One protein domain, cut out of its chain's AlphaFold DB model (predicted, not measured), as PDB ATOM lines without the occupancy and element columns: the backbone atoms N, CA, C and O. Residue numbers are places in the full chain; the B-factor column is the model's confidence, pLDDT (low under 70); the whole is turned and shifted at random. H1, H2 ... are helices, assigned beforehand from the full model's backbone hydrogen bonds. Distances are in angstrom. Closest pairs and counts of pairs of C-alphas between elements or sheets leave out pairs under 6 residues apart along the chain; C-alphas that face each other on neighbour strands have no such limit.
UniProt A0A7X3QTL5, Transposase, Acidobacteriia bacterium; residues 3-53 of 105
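Overview. This is residues 3 to 53 of the 105 residues of the protein "Transposase" of Acidobacteriia bacterium (UniProt A0A7X3QTL5). Two longer helices, H3 and H2, meet near their ends as an open V, at about a right angle, and the far part of H3 sticks out as a free arm at residues 41 to 51. From the other end of H2, the long unnamed stretch of residues 8 to 20 leads back to the short helix H1, which touches neither of the other two. The printed part has 51 residues with three named helices, H1, H2 and H3 in chain order, and no named strand, and its class is all helix. It is loose, with a radius of gyration of the C-alphas of 13.6 A, and elongated, spanning 39 by 23 by 19 A.

Arrangement. H3, residues 36 to 51, is close to but not clearly touching H2, residues 21 to 33. Their closest C-alphas, those of Trp 37 and Trp 31, are 5.9 A apart. Their lines are about perpendicular, at 85 degrees, and their centres are 19.7 A apart. H1, residues 3 to 7, is apart from H2 and from H3. In H1, H2 and H3 every O i to N i+4 pair is within hydrogen-bond range.

Along the chain. H3 runs 22.7 A from C-alpha 36 at (-48.502, -75.695, 411.094) to C-alpha 51 at (-35.628, -94.382, 410.909). H2 runs 18.3 A from Ser 21, with its C-alpha at (-66.291, -82.819, 410.835), to Ala 33. H1 measures 6.2 A from Tyr 3 to Ser 7.

Size, cuts and confidence. The C-alphas of Gln 22 and Gly 53, the two farthest apart, are 39.0 A apart. The link from H2 to H3 is tight, with 2 residues, and the link from H1 to H2 is long, with 13. Residues 4 to 9 and 41 to 53 stand free. The printed part has no cut. The mean pLDDT of the printed part is 80.8, and residues 3 to 10 and 12 to 13 are under 70.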
ATOM      1  N   TYR A   3     -55.879 -88.079 405.300       57.38
ATOM      2  CA  TYR A   3     -57.330 -88.302 405.297       57.38
ATOM      3  C   TYR A   3     -58.030 -87.639 404.101       57.38
ATOM      4  O   TYR A   3     -58.824 -88.276 403.411       57.38
ATOM      5  N   THR A   4     -57.685 -86.382 403.809       59.22
ATOM      6  CA  THR A   4     -58.225 -85.626 402.666       59.22
ATOM      7  C   THR A   4     -57.804 -86.241 401.331       59.22
ATOM      8  O   THR A   4     -58.638 -86.357 400.438       59.22
ATOM      9  N   LEU A   5     -56.547 -86.693 401.224       58.25
ATOM     10  CA  LEU A   5     -56.021 -87.349 400.021       58.25
ATOM     11  C   LEU A   5     -56.669 -88.720 399.774       58.25
ATOM     12  O   LEU A   5     -56.876 -89.092 398.627       58.25
ATOM     13  N   ARG A   6     -57.032 -89.455 400.833       59.25
ATOM     14  CA  ARG A   6     -57.672 -90.776 400.713       59.25
ATOM     15  C   ARG A   6     -59.173 -90.716 400.410       59.25
ATOM     16  O   ARG A   6     -59.691 -91.628 399.780       59.25
ATOM     17  N   SER A   7     -59.878 -89.691 400.887       60.62
ATOM     18  CA  SER A   7     -61.351 -89.621 400.832       60.62
ATOM     19  C   SER A   7     -61.908 -88.604 399.830       60.62
ATOM     20  O   SER A   7     -63.125 -88.485 399.709       60.62
ATOM     21  N   GLY A   8     -61.052 -87.858 399.120       57.66
ATOM     22  CA  GLY A   8     -61.491 -86.919 398.081       57.66
ATOM     23  C   GLY A   8     -62.349 -85.768 398.616       57.66
ATOM     24  O   GLY A   8     -63.352 -85.412 398.009       57.66
ATOM     25  N   CYS A   9     -61.975 -85.188 399.763       58.38
ATOM     26  CA  CYS A   9     -62.703 -84.086 400.418       58.38
ATOM     27  C   CYS A   9     -64.078 -84.437 401.015       58.38
ATOM     28  O   CYS A   9     -64.853 -83.535 401.349       58.38
ATOM     29  N   ALA A  10     -64.375 -85.711 401.265       67.19
ATOM     30  CA  ALA A  10     -65.577 -86.101 401.993       67.19
ATOM     31  C   ALA A  10     -65.410 -85.927 403.513       67.19
ATOM     32  O   ALA A  10     -65.515 -86.878 404.280       67.19
ATOM     33  N   TRP A  11     -65.201 -84.691 403.978       70.69
ATOM     34  CA  TRP A  11     -65.166 -84.360 405.411       70.69
ATOM     35  C   TRP A  11     -66.433 -84.823 406.149       70.69
ATOM     36  O   TRP A  11     -66.401 -85.057 407.350       70.69
ATOM     37  N   ARG A  12     -67.549 -84.996 405.426       67.62
ATOM     38  CA  ARG A  12     -68.812 -85.546 405.943       67.62
ATOM     39  C   ARG A  12     -68.778 -87.054 406.226       67.62
ATOM     40  O   ARG A  12     -69.658 -87.519 406.933       67.62
ATOM     41  N   MET A  13     -67.800 -87.793 405.703       69.88
ATOM     42  CA  MET A  13     -67.598 -89.228 405.960       69.88
ATOM     43  C   MET A  13     -66.584 -89.480 407.090       69.88
ATOM     44  O   MET A  13     -65.947 -90.534 407.148       69.88
ATOM     45  N   LEU A  14     -66.370 -88.492 407.959       71.75
ATOM     46  CA  LEU A  14     -65.501 -88.644 409.119       71.75
ATOM     47  C   LEU A  14     -66.094 -89.690 410.070       71.75
ATOM     48  O   LEU A  14     -67.292 -89.645 410.336       71.75
ATOM     49  N   SER A  15     -65.265 -90.635 410.542       72.50
ATOM     50  CA  SER A  15     -65.715 -91.661 411.496       72.50
ATOM     51  C   SER A  15     -66.324 -90.997 412.726       72.50
ATOM     52  O   SER A  15     -65.824 -89.966 413.178       72.50
ATOM     53  N   ASN A  16     -67.357 -91.617 413.296       72.88
ATOM     54  CA  ASN A  16     -68.018 -91.122 414.505       72.88
ATOM     55  C   ASN A  16     -67.097 -91.124 415.739       72.88
ATOM     56  O   ASN A  16     -67.412 -90.467 416.725       72.88
ATOM     57  N   ASP A  17     -65.957 -91.818 415.678       82.31
ATOM     58  CA  ASP A  17     -64.939 -91.821 416.740       82.31
ATOM     59  C   ASP A  17     -64.124 -90.517 416.790       82.31
ATOM     60  O   ASP A  17     -63.317 -90.310 417.696       82.31
ATOM     61  N   LEU A  18     -64.290 -89.644 415.792       76.19
ATOM     62  CA  LEU A  18     -63.589 -88.372 415.685       76.19
ATOM     63  C   LEU A  18     -64.513 -87.199 416.038       76.19
ATOM     64  O   LEU A  18     -65.735 -87.301 415.909       76.19
ATOM     65  N   PRO A  19     -63.943 -86.046 416.448       78.38
ATOM     66  CA  PRO A  19     -64.722 -84.835 416.661       78.38
ATOM     67  C   PRO A  19     -65.544 -84.482 415.415       78.38
ATOM     68  O   PRO A  19     -65.124 -84.810 414.301       78.38
ATOM     69  N   PRO A  20     -66.659 -83.746 415.564       82.69
ATOM     70  CA  PRO A  20     -67.493 -83.354 414.438       82.69
ATOM     71  C   PRO A  20     -66.672 -82.785 413.280       82.69
ATOM     72  O   PRO A  20     -65.759 -81.977 413.477       82.69
ATOM     73  N   SER A  21     -67.025 -83.174 412.057       80.69
ATOM     74  CA  SER A  21     -66.291 -82.819 410.835       80.69
ATOM     75  C   SER A  21     -66.042 -81.320 410.666       80.69
ATOM     76  O   SER A  21     -64.994 -80.918 410.164       80.69
ATOM     77  N   GLN A  22     -66.962 -80.480 411.144       82.50
ATOM     78  CA  GLN A  22     -66.815 -79.024 411.145       82.50
ATOM     79  C   GLN A  22     -65.670 -78.549 412.045       82.50
ATOM     80  O   GLN A  22     -64.911 -77.660 411.664       82.50
ATOM     81  N   THR A  23     -65.523 -79.156 413.223       84.94
ATOM     82  CA  THR A  23     -64.457 -78.843 414.177       84.94
ATOM     83  C   THR A  23     -63.106 -79.237 413.603       84.94
ATOM     84  O   THR A  23     -62.182 -78.425 413.586       84.94
ATOM     85  N   VAL A  24     -63.006 -80.448 413.049       83.69
ATOM     86  CA  VAL A  24     -61.784 -80.922 412.385       83.69
ATOM     87  C   VAL A  24     -61.423 -80.023 411.204       83.69
ATOM     88  O   VAL A  24     -60.275 -79.602 411.082       83.69
ATOM     89  N   TYR A  25     -62.403 -79.650 410.379       83.94
ATOM     90  CA  TYR A  25     -62.182 -78.741 409.259       83.94
ATOM     91  C   TYR A  25     -61.759 -77.334 409.708       83.94
ATOM     92  O   TYR A  25     -60.907 -76.718 409.070       83.94
ATOM     93  N   LYS A  26     -62.300 -76.820 410.821       87.81
ATOM     94  CA  LYS A  26     -61.907 -75.521 411.388       87.81
ATOM     95  C   LYS A  26     -60.424 -75.500 411.758       87.81
ATOM     96  O   LYS A  26     -59.713 -74.599 411.318       87.81
ATOM     97  N   TYR A  27     -59.956 -76.498 412.508       87.25
ATOM     98  CA  TYR A  27     -58.536 -76.614 412.854       87.25
ATOM     99  C   TYR A  27     -57.674 -76.853 411.620       87.25
ATOM    100  O   TYR A  27     -56.664 -76.182 411.445       87.25
ATOM    101  N   PHE A  28     -58.115 -77.728 410.715       84.56
ATOM    102  CA  PHE A  28     -57.420 -77.977 409.456       84.56
ATOM    103  C   PHE A  28     -57.198 -76.685 408.662       84.56
ATOM    104  O   PHE A  28     -56.090 -76.448 408.177       84.56
ATOM    105  N   ARG A  29     -58.228 -75.837 408.551       86.94
ATOM    106  CA  ARG A  29     -58.150 -74.558 407.838       86.94
ATOM    107  C   ARG A  29     -57.218 -73.573 408.547       86.94
ATOM    108  O   ARG A  29     -56.400 -72.953 407.875       86.94
ATOM    109  N   ALA A  30     -57.308 -73.466 409.874       91.50
ATOM    110  CA  ALA A  30     -56.425 -72.607 410.666       91.50
ATOM    111  C   ALA A  30     -54.951 -73.007 410.490       91.50
ATOM    112  O   ALA A  30     -54.133 -72.180 410.105       91.50
ATOM    113  N   TRP A  31     -54.656 -74.303 410.613       91.25
ATOM    114  CA  TRP A  31     -53.306 -74.859 410.485       91.25
ATOM    115  C   TRP A  31     -52.726 -74.805 409.070       91.25
ATOM    116  O   TRP A  31     -51.520 -74.927 408.854       91.25
ATOM    117  N   THR A  32     -53.599 -74.684 408.071       87.06
ATOM    118  CA  THR A  32     -53.180 -74.456 406.684       87.06
ATOM    119  C   THR A  32     -52.767 -73.003 406.489       87.06
ATOM    120  O   THR A  32     -51.800 -72.745 405.781       87.06
ATOM    121  N   ALA A  33     -53.468 -72.067 407.132       90.00
ATOM    122  CA  ALA A  33     -53.168 -70.643 407.040       90.00
ATOM    123  C   ALA A  33     -51.916 -70.242 407.838       90.00
ATOM    124  O   ALA A  33     -51.157 -69.396 407.381       90.00
ATOM    125  N   ASP A  34     -51.687 -70.850 409.003       92.19
ATOM    126  CA  ASP A  34     -50.540 -70.536 409.869       92.19
ATOM    127  C   ASP A  34     -49.263 -71.344 409.540       92.19
ATOM    128  O   ASP A  34     -48.204 -71.099 410.112       92.19
ATOM    129  N   GLY A  35     -49.341 -72.302 408.607       88.94
ATOM    130  CA  GLY A  35     -48.207 -73.133 408.192       88.94
ATOM    131  C   GLY A  35     -47.884 -74.309 409.122       88.94
ATOM    132  O   GLY A  35     -46.940 -75.049 408.841       88.94
ATOM    133  N   THR A  36     -48.676 -74.560 410.167       91.12
ATOM    134  CA  THR A  36     -48.502 -75.695 411.094       91.12
ATOM    135  C   THR A  36     -48.429 -77.029 410.355       91.12
ATOM    136  O   THR A  36     -47.616 -77.889 410.696       91.12
ATOM    137  N   TRP A  37     -49.207 -77.209 409.281       86.56
ATOM    138  CA  TRP A  37     -49.135 -78.435 408.474       86.56
ATOM    139  C   TRP A  37     -47.769 -78.673 407.833       86.56
ATOM    140  O   TRP A  37     -47.362 -79.830 407.703       86.56
ATOM    141  N   LYS A  38     -47.068 -77.605 407.435       87.00
ATOM    142  CA  LYS A  38     -45.720 -77.702 406.872       87.00
ATOM    143  C   LYS A  38     -44.753 -78.212 407.933       87.00
ATOM    144  O   LYS A  38     -44.055 -79.185 407.673       87.00
ATOM    145  N   LEU A  39     -44.797 -77.624 409.129       89.19
ATOM    146  CA  LEU A  39     -43.956 -78.025 410.256       89.19
ATOM    147  C   LEU A  39     -44.200 -79.488 410.649       89.19
ATOM    148  O   LEU A  39     -43.264 -80.276 410.713       89.19
ATOM    149  N   VAL A  40     -45.465 -79.877 410.834       89.44
ATOM    150  CA  VAL A  40     -45.828 -81.263 411.172       89.44
ATOM    151  C   VAL A  40     -45.326 -82.238 410.105       89.44
ATOM    152  O   VAL A  40     -44.796 -83.298 410.433       89.44
ATOM    153  N   ASN A  41     -45.481 -81.898 408.822       88.06
ATOM    154  CA  ASN A  41     -45.010 -82.758 407.743       88.06
ATOM    155  C   ASN A  41     -43.482 -82.866 407.715       88.06
ATOM    156  O   ASN A  41     -42.967 -83.964 407.525       88.06
ATOM    157  N   GLU A  42     -42.776 -81.760 407.935       88.19
ATOM    158  CA  GLU A  42     -41.318 -81.708 407.989       88.19
ATOM    159  C   GLU A  42     -40.765 -82.552 409.140       88.19
ATOM    160  O   GLU A  42     -39.904 -83.401 408.913       88.19
ATOM    161  N   THR A  43     -41.327 -82.420 410.345       90.25
ATOM    162  CA  THR A  43     -40.932 -83.237 411.499       90.25
ATOM    163  C   THR A  43     -41.175 -84.722 411.244       90.25
ATOM    164  O   THR A  43     -40.268 -85.531 411.420       90.25
ATOM    165  N   LEU A  44     -42.372 -85.099 410.778       89.19
ATOM    166  CA  LEU A  44     -42.692 -86.502 410.488       89.19
ATOM    167  C   LEU A  44     -41.779 -87.083 409.408       89.19
ATOM    168  O   LEU A  44     -41.318 -88.215 409.520       89.19
ATOM    169  N   ARG A  45     -41.500 -86.300 408.366       87.31
ATOM    170  CA  ARG A  45     -40.590 -86.681 407.292       87.31
ATOM    171  C   ARG A  45     -39.172 -86.903 407.813       87.31
ATOM    172  O   ARG A  45     -38.559 -87.882 407.405       87.31
ATOM    173  N   SER A  46     -38.667 -86.024 408.680       86.75
ATOM    174  CA  SER A  46     -37.348 -86.188 409.304       86.75
ATOM    175  C   SER A  46     -37.292 -87.486 410.102       86.75
ATOM    176  O   SER A  46     -36.425 -88.309 409.849       86.75
ATOM    177  N   VAL A  47     -38.279 -87.725 410.973       89.56
ATOM    178  CA  VAL A  47     -38.350 -88.937 411.808       89.56
ATOM    179  C   VAL A  47     -38.373 -90.212 410.965       89.56
ATOM    180  O   VAL A  47     -37.666 -91.169 411.267       89.56
ATOM    181  N   VAL A  48     -39.169 -90.238 409.894       89.69
ATOM    182  CA  VAL A  48     -39.237 -91.399 408.995       89.69
ATOM    183  C   VAL A  48     -37.916 -91.601 408.255       89.69
ATOM    184  O   VAL A  48     -37.454 -92.730 408.140       89.69
ATOM    185  N   ARG A  49     -37.276 -90.527 407.780       87.56
ATOM    186  CA  ARG A  49     -35.997 -90.633 407.067       87.56
ATOM    187  C   ARG A  49     -34.861 -91.080 407.980       87.56
ATOM    188  O   ARG A  49     -34.102 -91.949 407.560       87.56
ATOM    189  N   ASP A  50     -34.817 -90.583 409.213       88.62
ATOM    190  CA  ASP A  50     -33.866 -91.027 410.235       88.62
ATOM    191  C   ASP A  50     -34.059 -92.517 410.549       88.62
ATOM    192  O   ASP A  50     -33.093 -93.278 410.572       88.62
ATOM    193  N   ALA A  51     -35.311 -92.967 410.706       88.50
ATOM    194  CA  ALA A  51     -35.628 -94.382 410.909       88.50
ATOM    195  C   ALA A  51     -35.210 -95.268 409.719       88.50
ATOM    196  O   ALA A  51     -34.892 -96.441 409.895       88.50
ATOM    197  N   GLU A  52     -35.185 -94.708 408.510       89.25
ATOM    198  CA  GLU A  52     -34.737 -95.378 407.286       89.25
ATOM    199  C   GLU A  52     -33.236 -95.165 406.993       89.25
ATOM    200  O   GLU A  52     -32.761 -95.568 405.929       89.25
ATOM    201  N   GLY A  53     -32.487 -94.533 407.907       86.50
ATOM    202  CA  GLY A  53     -31.047 -94.291 407.778       86.50
ATOM    203  C   GLY A  53     -30.666 -93.317 406.659       86.50
ATOM    204  O   GLY A  53     -29.569 -93.408 406.111       86.50
TER     205      GLY A  53